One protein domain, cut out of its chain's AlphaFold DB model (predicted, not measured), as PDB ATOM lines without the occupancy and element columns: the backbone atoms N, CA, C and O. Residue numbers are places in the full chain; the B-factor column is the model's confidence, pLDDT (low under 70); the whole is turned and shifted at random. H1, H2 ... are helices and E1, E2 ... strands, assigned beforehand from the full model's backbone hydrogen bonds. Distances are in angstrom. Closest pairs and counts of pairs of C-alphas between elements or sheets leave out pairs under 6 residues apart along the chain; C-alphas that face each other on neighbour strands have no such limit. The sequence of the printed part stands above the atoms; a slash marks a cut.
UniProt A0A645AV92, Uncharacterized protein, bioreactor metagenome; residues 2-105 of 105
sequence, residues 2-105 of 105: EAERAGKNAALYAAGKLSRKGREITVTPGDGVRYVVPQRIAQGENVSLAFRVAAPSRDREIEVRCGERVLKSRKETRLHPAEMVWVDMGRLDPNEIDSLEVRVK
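Overview. This is residues 2 to 105 of the 105 residues of an uncharacterized protein of bioreactor metagenome (UniProt A0A645AV92). Two sheets, E1 E7 E4 E5 and E2 E3 E6, make a sandwich, face to face with their strands at 32 degrees, and the helix H1 packs over E3 on the outside of the smaller sheet. The 104 printed residues run H1 E1 E2 E3 E4 E5 E6 E7, mostly strand; the larger sheet is mixed, the smaller antiparallel. The whole is compact, with a radius of gyration of the C-alphas of 13.6 A and spans of 41 by 32 by 18 A.

Arrangement. H1, residues 2 to 14, has every O i to N i+4 pair within hydrogen-bond range. It is on the sheet of E2, residues 33 to 37, E3, residues 46 to 53, and E6, residues 85 to 91, at a height of 9.4 A over the sheet. It lies over E3, only just slantwise to it at 59.6 degrees on the local plane. E1, residues 25 to 29, is parallel to E7, residues 99 to 104; N 28 and O 100 are 2.8 A apart. The closest C-alphas of E1 and E2, Pro 29 and Tyr 35, are 5.3 A apart. E2 and E3 form an antiparallel hairpin, with N 34 and O 52 at 2.8 A. E3 is also antiparallel to E6, with N 49 and O 87 at 2.8 A. E4, residues 57 to 66, and E5, residues 69 to 79, form a hairpin, with N 62 and O 74 at 2.8 A; E4 bends by 71 degrees at residue 60 and E5 by 81 degrees at residue 76. E7 is antiparallel to E4, with N 65 and O 101 at 2.8 A.

Along the chain. H1 begins at C-alpha 2, (31.867, 13.725, 7.495), and is 17.7 A long. E3 measures 23.0 A, E4 23.7 A, E5 23.4 A and E6 18.9 A. E7 ends at C-alpha 104, (27.148, 19.364, 26.734).

Size, cuts and confidence. The two C-alphas farthest apart, Lys 21 and Arg 58, are 41.7 A apart. The printed part has no cut and no long link. The model's pLDDT is under 70 at residues 2 to 22 and 44 to 45.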
ATOM      1  N   GLU A   2      31.145  13.952   6.219       55.25
ATOM      2  CA  GLU A   2      31.867  13.725   7.495       55.25
ATOM      3  C   GLU A   2      33.214  13.010   7.306       55.25
ATOM      4  O   GLU A   2      34.207  13.409   7.906       55.25
ATOM      5  N   ALA A   3      33.271  12.018   6.409       55.75
ATOM      6  CA  ALA A   3      34.495  11.274   6.100       55.75
ATOM      7  C   ALA A   3      35.634  12.157   5.550       55.75
ATOM      8  O   ALA A   3      36.796  11.895   5.830       55.75
ATOM      9  N   GLU A   4      35.316  13.229   4.816       58.12
ATOM     10  CA  GLU A   4      36.314  14.154   4.256       58.12
ATOM     11  C   GLU A   4      36.910  15.059   5.344       58.12
ATOM     12  O   GLU A   4      38.129  15.204   5.449       58.12
ATOM     13  N   ARG A   5      36.059  15.608   6.225       58.91
ATOM     14  CA  ARG A   5      36.501  16.420   7.371       58.91
ATOM     15  C   ARG A   5      37.260  15.587   8.405       58.91
ATOM     16  O   ARG A   5      38.299  16.023   8.898       58.91
ATOM     17  N   ALA A   6      36.790  14.371   8.684       57.81
ATOM     18  CA  ALA A   6      37.494  13.418   9.536       57.81
ATOM     19  C   ALA A   6      38.820  12.974   8.902       57.81
ATOM     20  O   ALA A   6      39.825  12.892   9.600       57.81
ATOM     21  N   GLY A   7      38.842  12.770   7.581       57.22
ATOM     22  CA  GLY A   7      40.035  12.443   6.807       57.22
ATOM     23  C   GLY A   7      41.098  13.535   6.868       57.22
ATOM     24  O   GLY A   7      42.265  13.218   7.060       57.22
ATOM     25  N   LYS A   8      40.715  14.818   6.807       62.16
ATOM     26  CA  LYS A   8      41.649  15.941   6.995       62.16
ATOM     27  C   LYS A   8      42.296  15.908   8.384       62.16
ATOM     28  O   LYS A   8      43.516  15.993   8.482       62.16
ATOM     29  N   ASN A   9      41.506  15.718   9.441       62.00
ATOM     30  CA  ASN A   9      42.026  15.614  10.808       62.00
ATOM     31  C   ASN A   9      42.908  14.363  11.000       62.00
ATOM     32  O   ASN A   9      43.977  14.443  11.602       62.00
ATOM     33  N   ALA A  10      42.505  13.219  10.439       59.06
ATOM     34  CA  ALA A  10      43.278  11.980  10.477       59.06
ATOM     35  C   ALA A  10      44.581  12.076   9.667       59.06
ATOM     36  O   ALA A  10      45.605  11.563  10.104       59.06
ATOM     37  N   ALA A  11      44.573  12.764   8.522       57.62
ATOM     38  CA  ALA A  11      45.755  13.004   7.702       57.62
ATOM     39  C   ALA A  11      46.746  13.946   8.396       57.62
ATOM     40  O   ALA A  11      47.946  13.698   8.338       57.62
ATOM     41  N   LEU A  12      46.271  14.982   9.096       60.28
ATOM     42  CA  LEU A  12      47.127  15.849   9.916       60.28
ATOM     43  C   LEU A  12      47.780  15.069  11.068       60.28
ATOM     44  O   LEU A  12      48.983  15.201  11.294       60.28
ATOM     45  N   TYR A  13      47.016  14.189  11.725       54.22
ATOM     46  CA  TYR A  13      47.534  13.285  12.754       54.22
ATOM     47  C   TYR A  13      48.559  12.279  12.190       54.22
ATOM     48  O   TYR A  13      49.639  12.108  12.754       54.22
ATOM     49  N   ALA A  14      48.257  11.641  11.054       53.50
ATOM     50  CA  ALA A  14      49.090  10.606  10.436       53.50
ATOM     51  C   ALA A  14      50.341  11.153   9.730       53.50
ATOM     52  O   ALA A  14      51.351  10.458   9.650       53.50
ATOM     53  N   ALA A  15      50.313  12.397   9.245       54.34
ATOM     54  CA  ALA A  15      51.432  13.014   8.534       54.34
ATOM     55  C   ALA A  15      52.628  13.373   9.436       54.34
ATOM     56  O   ALA A  15      53.585  13.973   8.948       54.34
ATOM     57  N   GLY A  16      52.585  13.077  10.744       47.41
ATOM     58  CA  GLY A  16      53.684  13.378  11.670       47.41
ATOM     59  C   GLY A  16      54.021  14.873  11.761       47.41
ATOM     60  O   GLY A  16      55.081  15.237  12.265       47.41
ATOM     61  N   LYS A  17      53.128  15.744  11.268       48.34
ATOM     62  CA  LYS A  17      53.265  17.206  11.307       48.34
ATOM     63  C   LYS A  17      52.957  17.799  12.683       48.34
ATOM     64  O   LYS A  17      53.280  18.960  12.913       48.34
ATOM     65  N   LEU A  18      52.462  16.979  13.617       50.97
ATOM     66  CA  LEU A  18      52.582  17.192  15.062       50.97
ATOM     67  C   LEU A  18      54.071  17.099  15.435       50.97
ATOM     68  O   LEU A  18      54.562  16.075  15.913       50.97
ATOM     69  N   SER A  19      54.830  18.145  15.107       45.03
ATOM     70  CA  SER A  19      56.250  18.223  15.425       45.03
ATOM     71  C   SER A  19      56.430  18.038  16.927       45.03
ATOM     72  O   SER A  19      55.950  18.833  17.732       45.03
ATOM     73  N   ARG A  20      57.166  16.984  17.284       46.66
ATOM     74  CA  ARG A  20      57.453  16.457  18.629       46.66
ATOM     75  C   ARG A  20      58.262  17.413  19.534       46.66
ATOM     76  O   ARG A  20      59.022  16.951  20.379       46.66
ATOM     77  N   LYS A  21      58.190  18.733  19.319       50.91
ATOM     78  CA  LYS A  21      59.032  19.752  19.975       50.91
ATOM     79  C   LYS A  21      58.321  21.070  20.351       50.91
ATOM     80  O   LYS A  21      59.000  21.968  20.834       50.91
ATOM     81  N   GLY A  22      57.005  21.207  20.157       59.47
ATOM     82  CA  GLY A  22      56.240  22.415  20.525       59.47
ATOM     83  C   GLY A  22      55.292  22.208  21.714       59.47
ATOM     84  O   GLY A  22      54.978  21.070  22.052       59.47
ATOM     85  N   ARG A  23      54.821  23.302  22.337       70.12
ATOM     86  CA  ARG A  23      53.670  23.257  23.261       70.12
ATOM     87  C   ARG A  23      52.436  22.774  22.492       70.12
ATOM     88  O   ARG A  23      52.143  23.293  21.416       70.12
ATOM     89  N   GLU A  24      51.737  21.793  23.048       81.25
ATOM     90  CA  GLU A  24      50.510  21.227  22.483       81.25
ATOM     91  C   GLU A  24      49.325  21.544  23.394       81.25
ATOM     92  O   GLU A  24      49.446  21.485  24.617       81.25
ATOM     93  N   ILE A  25      48.168  21.816  22.792       87.56
ATOM     94  CA  ILE A  25      46.913  21.986  23.527       87.56
ATOM     95  C   ILE A  25      46.267  20.612  23.675       87.56
ATOM     96  O   ILE A  25      45.987  19.940  22.677       87.56
ATOM     97  N   THR A  26      46.020  20.192  24.915       91.25
ATOM     98  CA  THR A  26      45.326  18.923  25.188       91.25
ATOM     99  C   THR A  26      43.821  19.134  25.141       91.25
ATOM    100  O   THR A  26      43.320  20.059  25.772       91.25
ATOM    101  N   VAL A  27      43.091  18.270  24.434       93.75
ATOM    102  CA  VAL A  27      41.625  18.325  24.337       93.75
ATOM    103  C   VAL A  27      41.014  17.115  25.031       93.75
ATOM    104  O   VAL A  27      41.355  15.971  24.722       93.75
ATOM    105  N   THR A  28      40.083  17.363  25.946       96.56
ATOM    106  CA  THR A  28      39.430  16.329  26.756       96.56
ATOM    107  C   THR A  28      37.908  16.353  26.590       96.56
ATOM    108  O   THR A  28      37.315  17.418  26.385       96.56
ATOM    109  N   PRO A  29      37.245  15.182  26.616       97.06
ATOM    110  CA  PRO A  29      35.796  15.129  26.724       97.06
ATOM    111  C   PRO A  29      35.388  15.439  28.170       97.06
ATOM    112  O   PRO A  29      35.930  14.848  29.102       97.06
ATOM    113  N   GLY A  30      34.429  16.340  28.344       96.56
ATOM    114  CA  GLY A  30      33.776  16.603  29.623       96.56
ATOM    115  C   GLY A  30      32.344  16.062  29.651       96.56
ATOM    116  O   GLY A  30      31.990  15.128  28.927       96.56
ATOM    117  N   ASP A  31      31.505  16.665  30.492       96.31
ATOM    118  CA  ASP A  31      30.124  16.229  30.726       96.31
ATOM    119  C   ASP A  31      29.317  16.072  29.427       96.31
ATOM    120  O   ASP A  31      29.330  16.937  28.551       96.31
ATOM    121  N   GLY A  32      28.605  14.951  29.290       95.44
ATOM    122  CA  GLY A  32      27.745  14.666  28.136       95.44
ATOM    123  C   GLY A  32      28.480  14.300  26.836       95.44
ATOM    124  O   GLY A  32      27.830  13.930  25.853       95.44
ATOM    125  N   VAL A  33      29.817  14.320  26.822       97.44
ATOM    126  CA  VAL A  33      30.645  13.973  25.660       97.44
ATOM    127  C   VAL A  33      31.269  12.589  25.838       97.44
ATOM    128  O   VAL A  33      31.900  12.287  26.841       97.44
ATOM    129  N   ARG A  34      31.114  11.725  24.832       96.56
ATOM    130  CA  ARG A  34      31.686  10.371  24.821       96.56
ATOM    131  C   ARG A  34      33.172  10.376  24.486       96.56
ATOM    132  O   ARG A  34      33.944   9.638  25.082       96.56
ATOM    133  N   TYR A  35      33.543  11.155  23.476       95.00
ATOM    134  CA  TYR A  35      34.919  11.383  23.050       95.00
ATOM    135  C   TYR A  35      34.984  12.622  22.154       95.00
ATOM    136  O   TYR A  35      33.985  13.005  21.541       95.00
ATOM    137  N   VAL A  36      36.183  13.192  22.036       94.38
ATOM    138  CA  VAL A  36      36.511  14.336  21.179       94.38
ATOM    139  C   VAL A  36      37.779  14.046  20.382       94.38
ATOM    140  O   VAL A  36      38.674  13.348  20.859       94.38
ATOM    141  N   VAL A  37      37.845  14.571  19.161       89.25
ATOM    142  CA  VAL A  37      39.015  14.520  18.286       89.25
ATOM    143  C   VAL A  37      39.254  15.878  17.609       89.25
ATOM    144  O   VAL A  37      38.288  16.562  17.268       89.25
ATOM    145  N   PRO A  38      40.517  16.258  17.357       88.38
ATOM    146  CA  PRO A  38      41.728  15.622  17.881       88.38
ATOM    147  C   PRO A  38      41.868  15.824  19.401       88.38
ATOM    148  O   PRO A  38      41.274  16.733  19.968       88.38
ATOM    149  N   GLN A  39      42.660  14.971  20.059       88.56
ATOM    150  CA  GLN A  39      42.979  15.103  21.493       88.56
ATOM    151  C   GLN A  39      44.232  15.953  21.759       88.56
ATOM    152  O   GLN A  39      44.510  16.304  22.903       88.56
ATOM    153  N   ARG A  40      44.995  16.273  20.710       86.12
ATOM    154  CA  ARG A  40      46.177  17.138  20.752       86.12
ATOM    155  C   ARG A  40      46.166  18.072  19.556       86.12
ATOM    156  O   ARG A  40      45.836  17.644  18.451       86.12
ATOM    157  N   ILE A  41      46.517  19.327  19.791       84.31
ATOM    158  CA  ILE A  41      46.562  20.385  18.783       84.31
ATOM    159  C   ILE A  41      47.942  21.040  18.832       84.31
ATOM    160  O   ILE A  41      48.370  21.488  19.898       84.31
ATOM    161  N   ALA A  42      48.604  21.137  17.680       76.00
ATOM    162  CA  ALA A  42      49.842  21.893  17.529       76.00
ATOM    163  C   ALA A  42      49.582  23.379  17.226       76.00
ATOM    164  O   ALA A  42      48.510  23.781  16.770       76.00
ATOM    165  N   GLN A  43      50.602  24.205  17.469       71.38
ATOM    166  CA  GLN A  43      50.565  25.643  17.217       71.38
ATOM    167  C   GLN A  43      50.305  25.985  15.744       71.38
ATOM    168  O   GLN A  43      50.943  25.442  14.845       71.38
ATOM    169  N   GLY A  44      49.456  26.991  15.511       63.72
ATOM    170  CA  GLY A  44      49.344  27.658  14.210       63.72
ATOM    171  C   GLY A  44      48.426  26.977  13.197       63.72
ATOM    172  O   GLY A  44      48.285  27.492  12.087       63.72
ATOM    173  N   GLU A  45      47.768  25.878  13.563       66.38
ATOM    174  CA  GLU A  45      46.803  25.197  12.700       66.38
ATOM    175  C   GLU A  45      45.377  25.726  12.908       66.38
ATOM    176  O   GLU A  45      44.984  26.105  14.012       66.38
ATOM    177  N   ASN A  46      44.587  25.741  11.828       77.44
ATOM    178  CA  ASN A  46      43.139  25.899  11.936       77.44
ATOM    179  C   ASN A  46      42.545  24.574  12.402       77.44
ATOM    180  O   ASN A  46      42.659  23.563  11.703       77.44
ATOM    181  N   VAL A  47      41.896  24.594  13.559       83.12
ATOM    182  CA  VAL A  47      41.383  23.395  14.212       83.12
ATOM    183  C   VAL A  47      39.874  23.344  14.101       83.12
ATOM    184  O   VAL A  47      39.180  24.300  14.441       83.12
ATOM    185  N   SER A  48      39.356  22.181  13.722       87.31
ATOM    186  CA  SER A  48      37.950  21.846  13.925       87.31
ATOM    187  C   SER A  48      37.863  20.635  14.848       87.31
ATOM    188  O   SER A  48      38.337  19.548  14.505       87.31
ATOM    189  N   LEU A  49      37.261  20.834  16.018       90.62
ATOM    190  CA  LEU A  49      36.961  19.767  16.961       90.62
ATOM    191  C   LEU A  49      35.742  18.993  16.471       90.62
ATOM    192  O   LEU A  49      34.766  19.579  16.002       90.62
ATOM    193  N   ALA A  50      35.786  17.679  16.618       92.12
ATOM    194  CA  ALA A  50      34.657  16.805  16.379       92.12
ATOM    195  C   ALA A  50      34.433  15.938  17.611       92.12
ATOM    196  O   ALA A  50      35.380  15.388  18.169       92.12
ATOM    197  N   PHE A  51      33.191  15.790  18.040       94.56
ATOM    198  CA  PHE A  51      32.874  14.974  19.201       94.56
ATOM    199  C   PHE A  51      31.564  14.226  19.013       94.56
ATOM    200  O   PHE A  51      30.755  14.530  18.135       94.56
ATOM    201  N   ARG A  52      31.375  13.211  19.847       96.00
ATOM    202  CA  ARG A  52      30.153  12.414  19.895       96.00
ATOM    203  C   ARG A  52      29.568  12.497  21.292       96.00
ATOM    204  O   ARG A  52      30.303  12.371  22.268       96.00
ATOM    205  N   VAL A  53      28.259  12.694  21.391       97.00
ATOM    206  CA  VAL A  53      27.570  12.735  22.688       97.00
ATOM    207  C   VAL A  53      27.433  11.342  23.297       97.00
ATOM    208  O   VAL A  53      27.374  10.339  22.581       97.00
ATOM    209  N   ALA A  54      27.398  11.274  24.626       96.25
ATOM    210  CA  ALA A  54      27.282  10.012  25.359       96.25
ATOM    211  C   ALA A  54      25.880   9.391  25.246       96.25
ATOM    212  O   ALA A  54      25.753   8.171  25.134       96.25
ATOM    213  N   ALA A  55      24.841  10.226  25.220       95.25
ATOM    214  CA  ALA A  55      23.444   9.821  25.122       95.25
ATOM    215  C   ALA A  55      22.646  10.833  24.281       95.25
ATOM    216  O   ALA A  55      23.096  11.970  24.116       95.25
ATOM    217  N   PRO A  56      21.478  10.451  23.730       96.12
ATOM    218  CA  PRO A  56      20.589  11.396  23.071       96.12
ATOM    219  C   PRO A  56      20.124  12.488  24.036       96.12
ATOM    220  O   PRO A  56      19.747  12.204  25.172       96.12
ATOM    221  N   SER A  57      20.093  13.729  23.566       94.75
ATOM    222  CA  SER A  57      19.615  14.866  24.351       94.75
ATOM    223  C   SER A  57      18.982  15.924  23.452       94.75
ATOM    224  O   SER A  57      19.194  15.943  22.237       94.75
ATOM    225  N   ARG A  58      18.166  16.794  24.047       94.81
ATOM    226  CA  ARG A  58      17.510  17.915  23.369       94.81
ATOM    227  C   ARG A  58      17.736  19.204  24.140       94.81
ATOM    228  O   ARG A  58      17.950  19.136  25.349       94.81
ATOM    229  N   ASP A  59      17.694  20.314  23.412       95.81
ATOM    230  CA  ASP A  59      17.776  21.680  23.942       95.81
ATOM    231  C   ASP A  59      18.970  21.885  24.887       95.81
ATOM    232  O   ASP A  59      18.837  22.399  25.996       95.81
ATOM    233  N   ARG A  60      20.147  21.433  24.437       95.81
ATOM    234  CA  ARG A  60      21.404  21.495  25.194       95.81
ATOM    235  C   ARG A  60      22.317  22.592  24.675       95.81
ATOM    236  O   ARG A  60      22.212  23.005  23.521       95.81
ATOM    237  N   GLU A  61      23.249  23.028  25.506       96.38
ATOM    238  CA  GLU A  61      24.325  23.932  25.115       96.38
ATOM    239  C   GLU A  61      25.654  23.183  25.043       96.38
ATOM    240  O   GLU A  61      26.080  22.522  25.986       96.38
ATOM    241  N   ILE A  62      26.317  23.285  23.897       96.69
ATOM    242  CA  ILE A  62      27.679  22.805  23.703       96.69
ATOM    243  C   ILE A  62      28.619  23.924  24.131       96.69
ATOM    244  O   ILE A  62      28.491  25.045  23.638       96.69
ATOM    245  N   GLU A  63      29.596  23.616  24.977       97.38
ATOM    246  CA  GLU A  63      30.653  24.543  25.386       97.38
ATOM    247  C   GLU A  63      32.033  23.958  25.072       97.38
ATOM    248  O   GLU A  63      32.305  22.796  25.371       97.38
ATOM    249  N   VAL A  64      32.925  24.787  24.527       96.56
ATOM    250  CA  VAL A  64      34.367  24.516  24.469       96.56
ATOM    251  C   VAL A  64      35.064  25.473  25.426       96.56
ATOM    252  O   VAL A  64      34.957  26.695  25.284       96.56
ATOM    253  N   ARG A  65      35.759  24.916  26.416       95.69
ATOM    254  CA  ARG A  65      36.295  25.647  27.568       95.69
ATOM    255  C   ARG A  65      37.808  25.529  27.647       95.69
ATOM    256  O   ARG A  65      38.347  24.484  27.308       95.69
ATOM    257  N   CYS A  66      38.463  26.566  28.156       93.31
ATOM    258  CA  CYS A  66      39.844  26.538  28.629       93.31
ATOM    259  C   CYS A  66      39.821  26.865  30.127       93.31
ATOM    260  O   CYS A  66      39.677  28.028  30.513       93.31
ATOM    261  N   GLY A  67      39.857  25.830  30.970       90.56
ATOM    262  CA  GLY A  67      39.596  25.960  32.406       90.56
ATOM    263  C   GLY A  67      38.210  26.559  32.687       90.56
ATOM    264  O   GLY A  67      37.172  26.010  32.305       90.56
ATOM    265  N   GLU A  68      38.179  27.719  33.343       89.50
ATOM    266  CA  GLU A  68      36.936  28.418  33.691       89.50
ATOM    267  C   GLU A  68      36.370  29.280  32.550       89.50
ATOM    268  O   GLU A  68      35.183  29.621  32.558       89.50
ATOM    269  N   ARG A  69      37.182  29.591  31.532       93.19
ATOM    270  CA  ARG A  69      36.788  30.444  30.405       93.19
ATOM    271  C   ARG A  69      36.079  29.626  29.327       93.19
ATOM    272  O   ARG A  69      36.628  28.653  28.817       93.19
ATOM    273  N   VAL A  70      34.887  30.061  28.916       94.75
ATOM    274  CA  VAL A  70      34.208  29.537  27.718       94.75
ATOM    275  C   VAL A  70      34.768  30.251  26.490       94.75
ATOM    276  O   VAL A  70      34.694  31.474  26.401       94.75
ATOM    277  N   LEU A  71      35.344  29.496  25.554       93.69
ATOM    278  CA  LEU A  71      35.895  30.035  24.307       93.69
ATOM    279  C   LEU A  71      34.857  30.053  23.183       93.69
ATOM    280  O   LEU A  71      34.819  30.991  22.389       93.69
ATOM    281  N   LYS A  72      34.011  29.020  23.118       94.62
ATOM    282  CA  LYS A  72      32.849  28.950  22.227       94.62
ATOM    283  C   LYS A  72      31.689  28.274  22.936       94.62
ATOM    284  O   LYS A  72      31.895  27.295  23.651       94.62
ATOM    285  N   SER A  73      30.480  28.752  22.669       95.62
ATOM    286  CA  SER A  73      29.260  28.026  22.992       95.62
ATOM    287  C   SER A  73      28.249  28.098  21.856       95.62
ATOM    288  O   SER A  73      28.286  29.002  21.016       95.62
ATOM    289  N   ARG A  74      27.372  27.096  21.795       94.81
ATOM    290  CA  ARG A  74      26.262  27.038  20.844       94.81
ATOM    291  C   ARG A  74      25.151  26.157  21.402       94.81
ATOM    292  O   ARG A  74      25.418  25.074  21.915       94.81
ATOM    293  N   LYS A  75      23.906  26.598  21.235       94.38
ATOM    294  CA  LYS A  75      22.721  25.801  21.567       94.38
ATOM    295  C   LYS A  75      22.359  24.861  20.433       94.38
ATOM    296  O   LYS A  75      22.293  25.295  19.286       94.38
ATOM    297  N   GLU A  76      22.033  23.626  20.793       93.31
ATOM    298  CA  GLU A  76      21.618  22.590  19.866       93.31
ATOM    299  C   GLU A  76      20.314  21.930  20.314       93.31
ATOM    300  O   GLU A  76      20.198  21.374  21.408       93.31
ATOM    301  N   THR A  77      19.314  21.967  19.432       94.19
ATOM    302  CA  THR A  77      17.969  21.443  19.710       94.19
ATOM    303  C   THR A  77      17.958  19.925  19.852       94.19
ATOM    304  O   THR A  77      17.147  19.375  20.593       94.19
ATOM    305  N   ARG A  78      18.852  19.213  19.156       94.88
ATOM    306  CA  ARG A  78      18.935  17.751  19.209       94.88
ATOM    307  C   ARG A  78      20.372  17.286  19.037       94.88
ATOM    308  O   ARG A  78      21.044  17.676  18.091       94.88
ATOM    309  N   LEU A  79      20.789  16.381  19.912       95.75
ATOM    310  CA  LEU A  79      22.066  15.687  19.852       95.75
ATOM    311  C   LEU A  79      21.811  14.184  19.903       95.75
ATOM    312  O   LEU A  79      20.971  13.708  20.671       95.75
ATOM    313  N   HIS A  80      22.528  13.428  19.076       96.44
ATOM    314  CA  HIS A  80      22.381  11.982  19.004       96.44
ATOM    315  C   HIS A  80      23.751  11.300  18.903       96.44
ATOM    316  O   HIS A  80      24.571  11.723  18.093       96.44
ATOM    317  N   PRO A  81      24.004  10.205  19.643       94.19
ATOM    318  CA  PRO A  81      25.288   9.509  19.599       94.19
ATOM    319  C   PRO A  81      25.645   8.930  18.228       94.19
ATOM    320  O   PRO A  81      26.797   8.601  18.005       94.19
ATOM    321  N   ALA A  82      24.697   8.759  17.305       93.31
ATOM    322  CA  ALA A  82      25.027   8.311  15.947       93.31
ATOM    323  C   ALA A  82      25.708   9.411  15.112       93.31
ATOM    324  O   ALA A  82      26.471   9.093  14.203       93.31
ATOM    325  N   GLU A  83      25.498  10.680  15.456       90.25
ATOM    326  CA  GLU A  83      25.940  11.847  14.688       90.25
ATOM    327  C   GLU A  83      27.228  12.426  15.294       90.25
ATOM    328  O   GLU A  83      27.421  12.387  16.516       90.25
ATOM    329  N   MET A  84      28.137  12.934  14.454       92.00
ATOM    330  CA  MET A  84      29.275  13.718  14.934       92.00
ATOM    331  C   MET A  84      28.924  15.200  14.958       92.00
ATOM    332  O   MET A  84      28.431  15.767  13.985       92.00
ATOM    333  N   VAL A  85      29.244  15.845  16.072       93.69
ATOM    334  CA  VAL A  85      29.111  17.288  16.228       93.69
ATOM    335  C   VAL A  85      30.454  17.932  15.941       93.69
ATOM    336  O   VAL A  85      31.480  17.471  16.438       93.69
ATOM    337  N   TRP A  86      30.445  19.002  15.152       92.56
ATOM    338  CA  TRP A  86      31.647  19.707  14.719       92.56
ATOM    339  C   TRP A  86      31.643  21.134  15.257       92.56
ATOM    340  O   TRP A  86      30.662  21.860  15.090       92.56
ATOM    341  N   VAL A  87      32.758  21.548  15.851       92.00
ATOM    342  CA  VAL A  87      32.994  22.915  16.314       92.00
ATOM    343  C   VAL A  87      34.281  23.410  15.681       92.00
ATOM    344  O   VAL A  87      35.371  22.922  15.974       92.00
ATOM    345  N   ASP A  88      34.155  24.388  14.792       90.38
ATOM    346  CA  ASP A  88      35.321  25.084  14.266       90.38
ATOM    347  C   ASP A  88      35.909  25.977  15.360       90.38
ATOM    348  O   ASP A  88      35.174  26.756  15.960       90.38
ATOM    349  N   MET A  89      37.204  25.867  15.637       88.12
ATOM    350  CA  MET A  89      37.920  26.693  16.616       88.12
ATOM    351  C   MET A  89      38.780  27.771  15.951       88.12
ATOM    352  O   MET A  89      39.229  28.687  16.634       88.12
ATOM    353  N   GLY A  90      38.970  27.708  14.630       85.88
ATOM    354  CA  GLY A  90      39.914  28.564  13.924       85.88
ATOM    355  C   GLY A  90      41.350  28.318  14.389       85.88
ATOM    356  O   GLY A  90      41.713  27.201  14.771       85.88
ATOM    357  N   ARG A  91      42.174  29.365  14.342       83.75
ATOM    358  CA  ARG A  91      43.575  29.308  14.766       83.75
ATOM    359  C   ARG A  91      43.672  29.430  16.284       83.75
ATOM    360  O   ARG A  91      43.187  30.403  16.852       83.75
ATOM    361  N   LEU A  92      44.350  28.474  16.912       83.12
ATOM    362  CA  LEU A  92      44.626  28.482  18.348       83.12
ATOM    363  C   LEU A  92      46.114  28.740  18.611       83.12
ATOM    364  O   LEU A  92      46.976  28.270  17.859       83.12
ATOM    365  N   ASP A  93      46.406  29.488  19.678       80.75
ATOM    366  CA  ASP A  93      47.767  29.725  20.162       80.75
ATOM    367  C   ASP A  93      48.011  28.945  21.467       80.75
ATOM    368  O   ASP A  93      47.390  29.255  22.488       80.75
ATOM    369  N   PRO A  94      48.918  27.950  21.472       76.50
ATOM    370  CA  PRO A  94      49.257  27.181  22.669       76.50
ATOM    371  C   PRO A  94      49.960  27.981  23.775       76.50
ATOM    372  O   PRO A  94      50.293  27.410  24.807       76.50
ATOM    373  N   ASN A  95      50.260  29.268  23.568       78.75
ATOM    374  CA  ASN A  95      50.744  30.148  24.635       78.75
ATOM    375  C   ASN A  95      49.614  30.832  25.411       78.75
ATOM    376  O   ASN A  95      49.862  31.305  26.516       78.75
ATOM    377  N   GLU A  96      48.407  30.907  24.842       82.50
ATOM    378  CA  GLU A  96      47.219  31.445  25.521       82.50
ATOM    379  C   GLU A  96      46.319  30.324  26.059       82.50
ATOM    380  O   GLU A  96      45.625  30.505  27.057       82.50
ATOM    381  N   ILE A  97      46.313  29.169  25.390       85.44
ATOM    382  CA  ILE A  97      45.407  28.059  25.679       85.44
ATOM    383  C   ILE A  97      46.230  26.807  25.962       85.44
ATOM    384  O   ILE A  97      46.797  26.214  25.049       85.44
ATOM    385  N   ASP A  98      46.236  26.366  27.217       84.25
ATOM    386  CA  ASP A  98      46.973  25.163  27.625       84.25
ATOM    387  C   ASP A  98      46.147  23.881  27.425       84.25
ATOM    388  O   ASP A  98      46.665  22.808  27.103       84.25
ATOM    389  N   SER A  99      44.829  23.980  27.622       90.81
ATOM    390  CA  SER A  99      43.914  22.843  27.535       90.81
ATOM    391  C   SER A  99      42.527  23.253  27.061       90.81
ATOM    392  O   SER A  99      42.085  24.384  27.261       90.81
ATOM    393  N   LEU A 100      41.842  22.304  26.430       94.44
ATOM    394  CA  LEU A 100      40.462  22.419  26.004       94.44
ATOM    395  C   LEU A 100      39.624  21.284  26.578       94.44
ATOM    396  O   LEU A 100      40.041  20.125  26.631       94.44
ATOM    397  N   GLU A 101      38.395  21.613  26.936       97.12
ATOM    398  CA  GLU A 101      37.390  20.657  27.370       97.12
ATOM    399  C   GLU A 101      36.081  20.925  26.629       97.12
ATOM    400  O   GLU A 101      35.644  22.075  26.529       97.12
ATOM    401  N   VAL A 102      35.461  19.872  26.090       97.12
ATOM    402  CA  VAL A 102      34.160  19.967  25.412       97.12
ATOM    403  C   VAL A 102      33.073  19.397  26.313       97.12
ATOM    404  O   VAL A 102      33.170  18.240  26.720       97.12
ATOM    405  N   ARG A 103      32.029  20.180  26.593       97.25
ATOM    406  CA  ARG A 103      30.876  19.775  27.412       97.25
ATOM    407  C   ARG A 103      29.557  19.968  26.679       97.25
ATOM    408  O   ARG A 103      29.443  20.818  25.798       97.25
ATOM    409  N   VAL A 104      28.556  19.206  27.099       96.44
ATOM    410  CA  VAL A 104      27.148  19.364  26.734       96.44
ATOM    411  C   VAL A 104      26.349  19.579  28.019       96.44
ATOM    412  O   VAL A 104      26.236  18.660  28.832       96.44
ATOM    413  N   LYS A 105      25.821  20.791  28.201       89.81
ATOM    414  CA  LYS A 105      24.996  21.213  29.343       89.81
ATOM    415  C   LYS A 105      23.514  21.164  29.023       89.81
ATOM    416  O   LYS A 105      23.129  21.542  27.897       89.81
TER     417      LYS A 105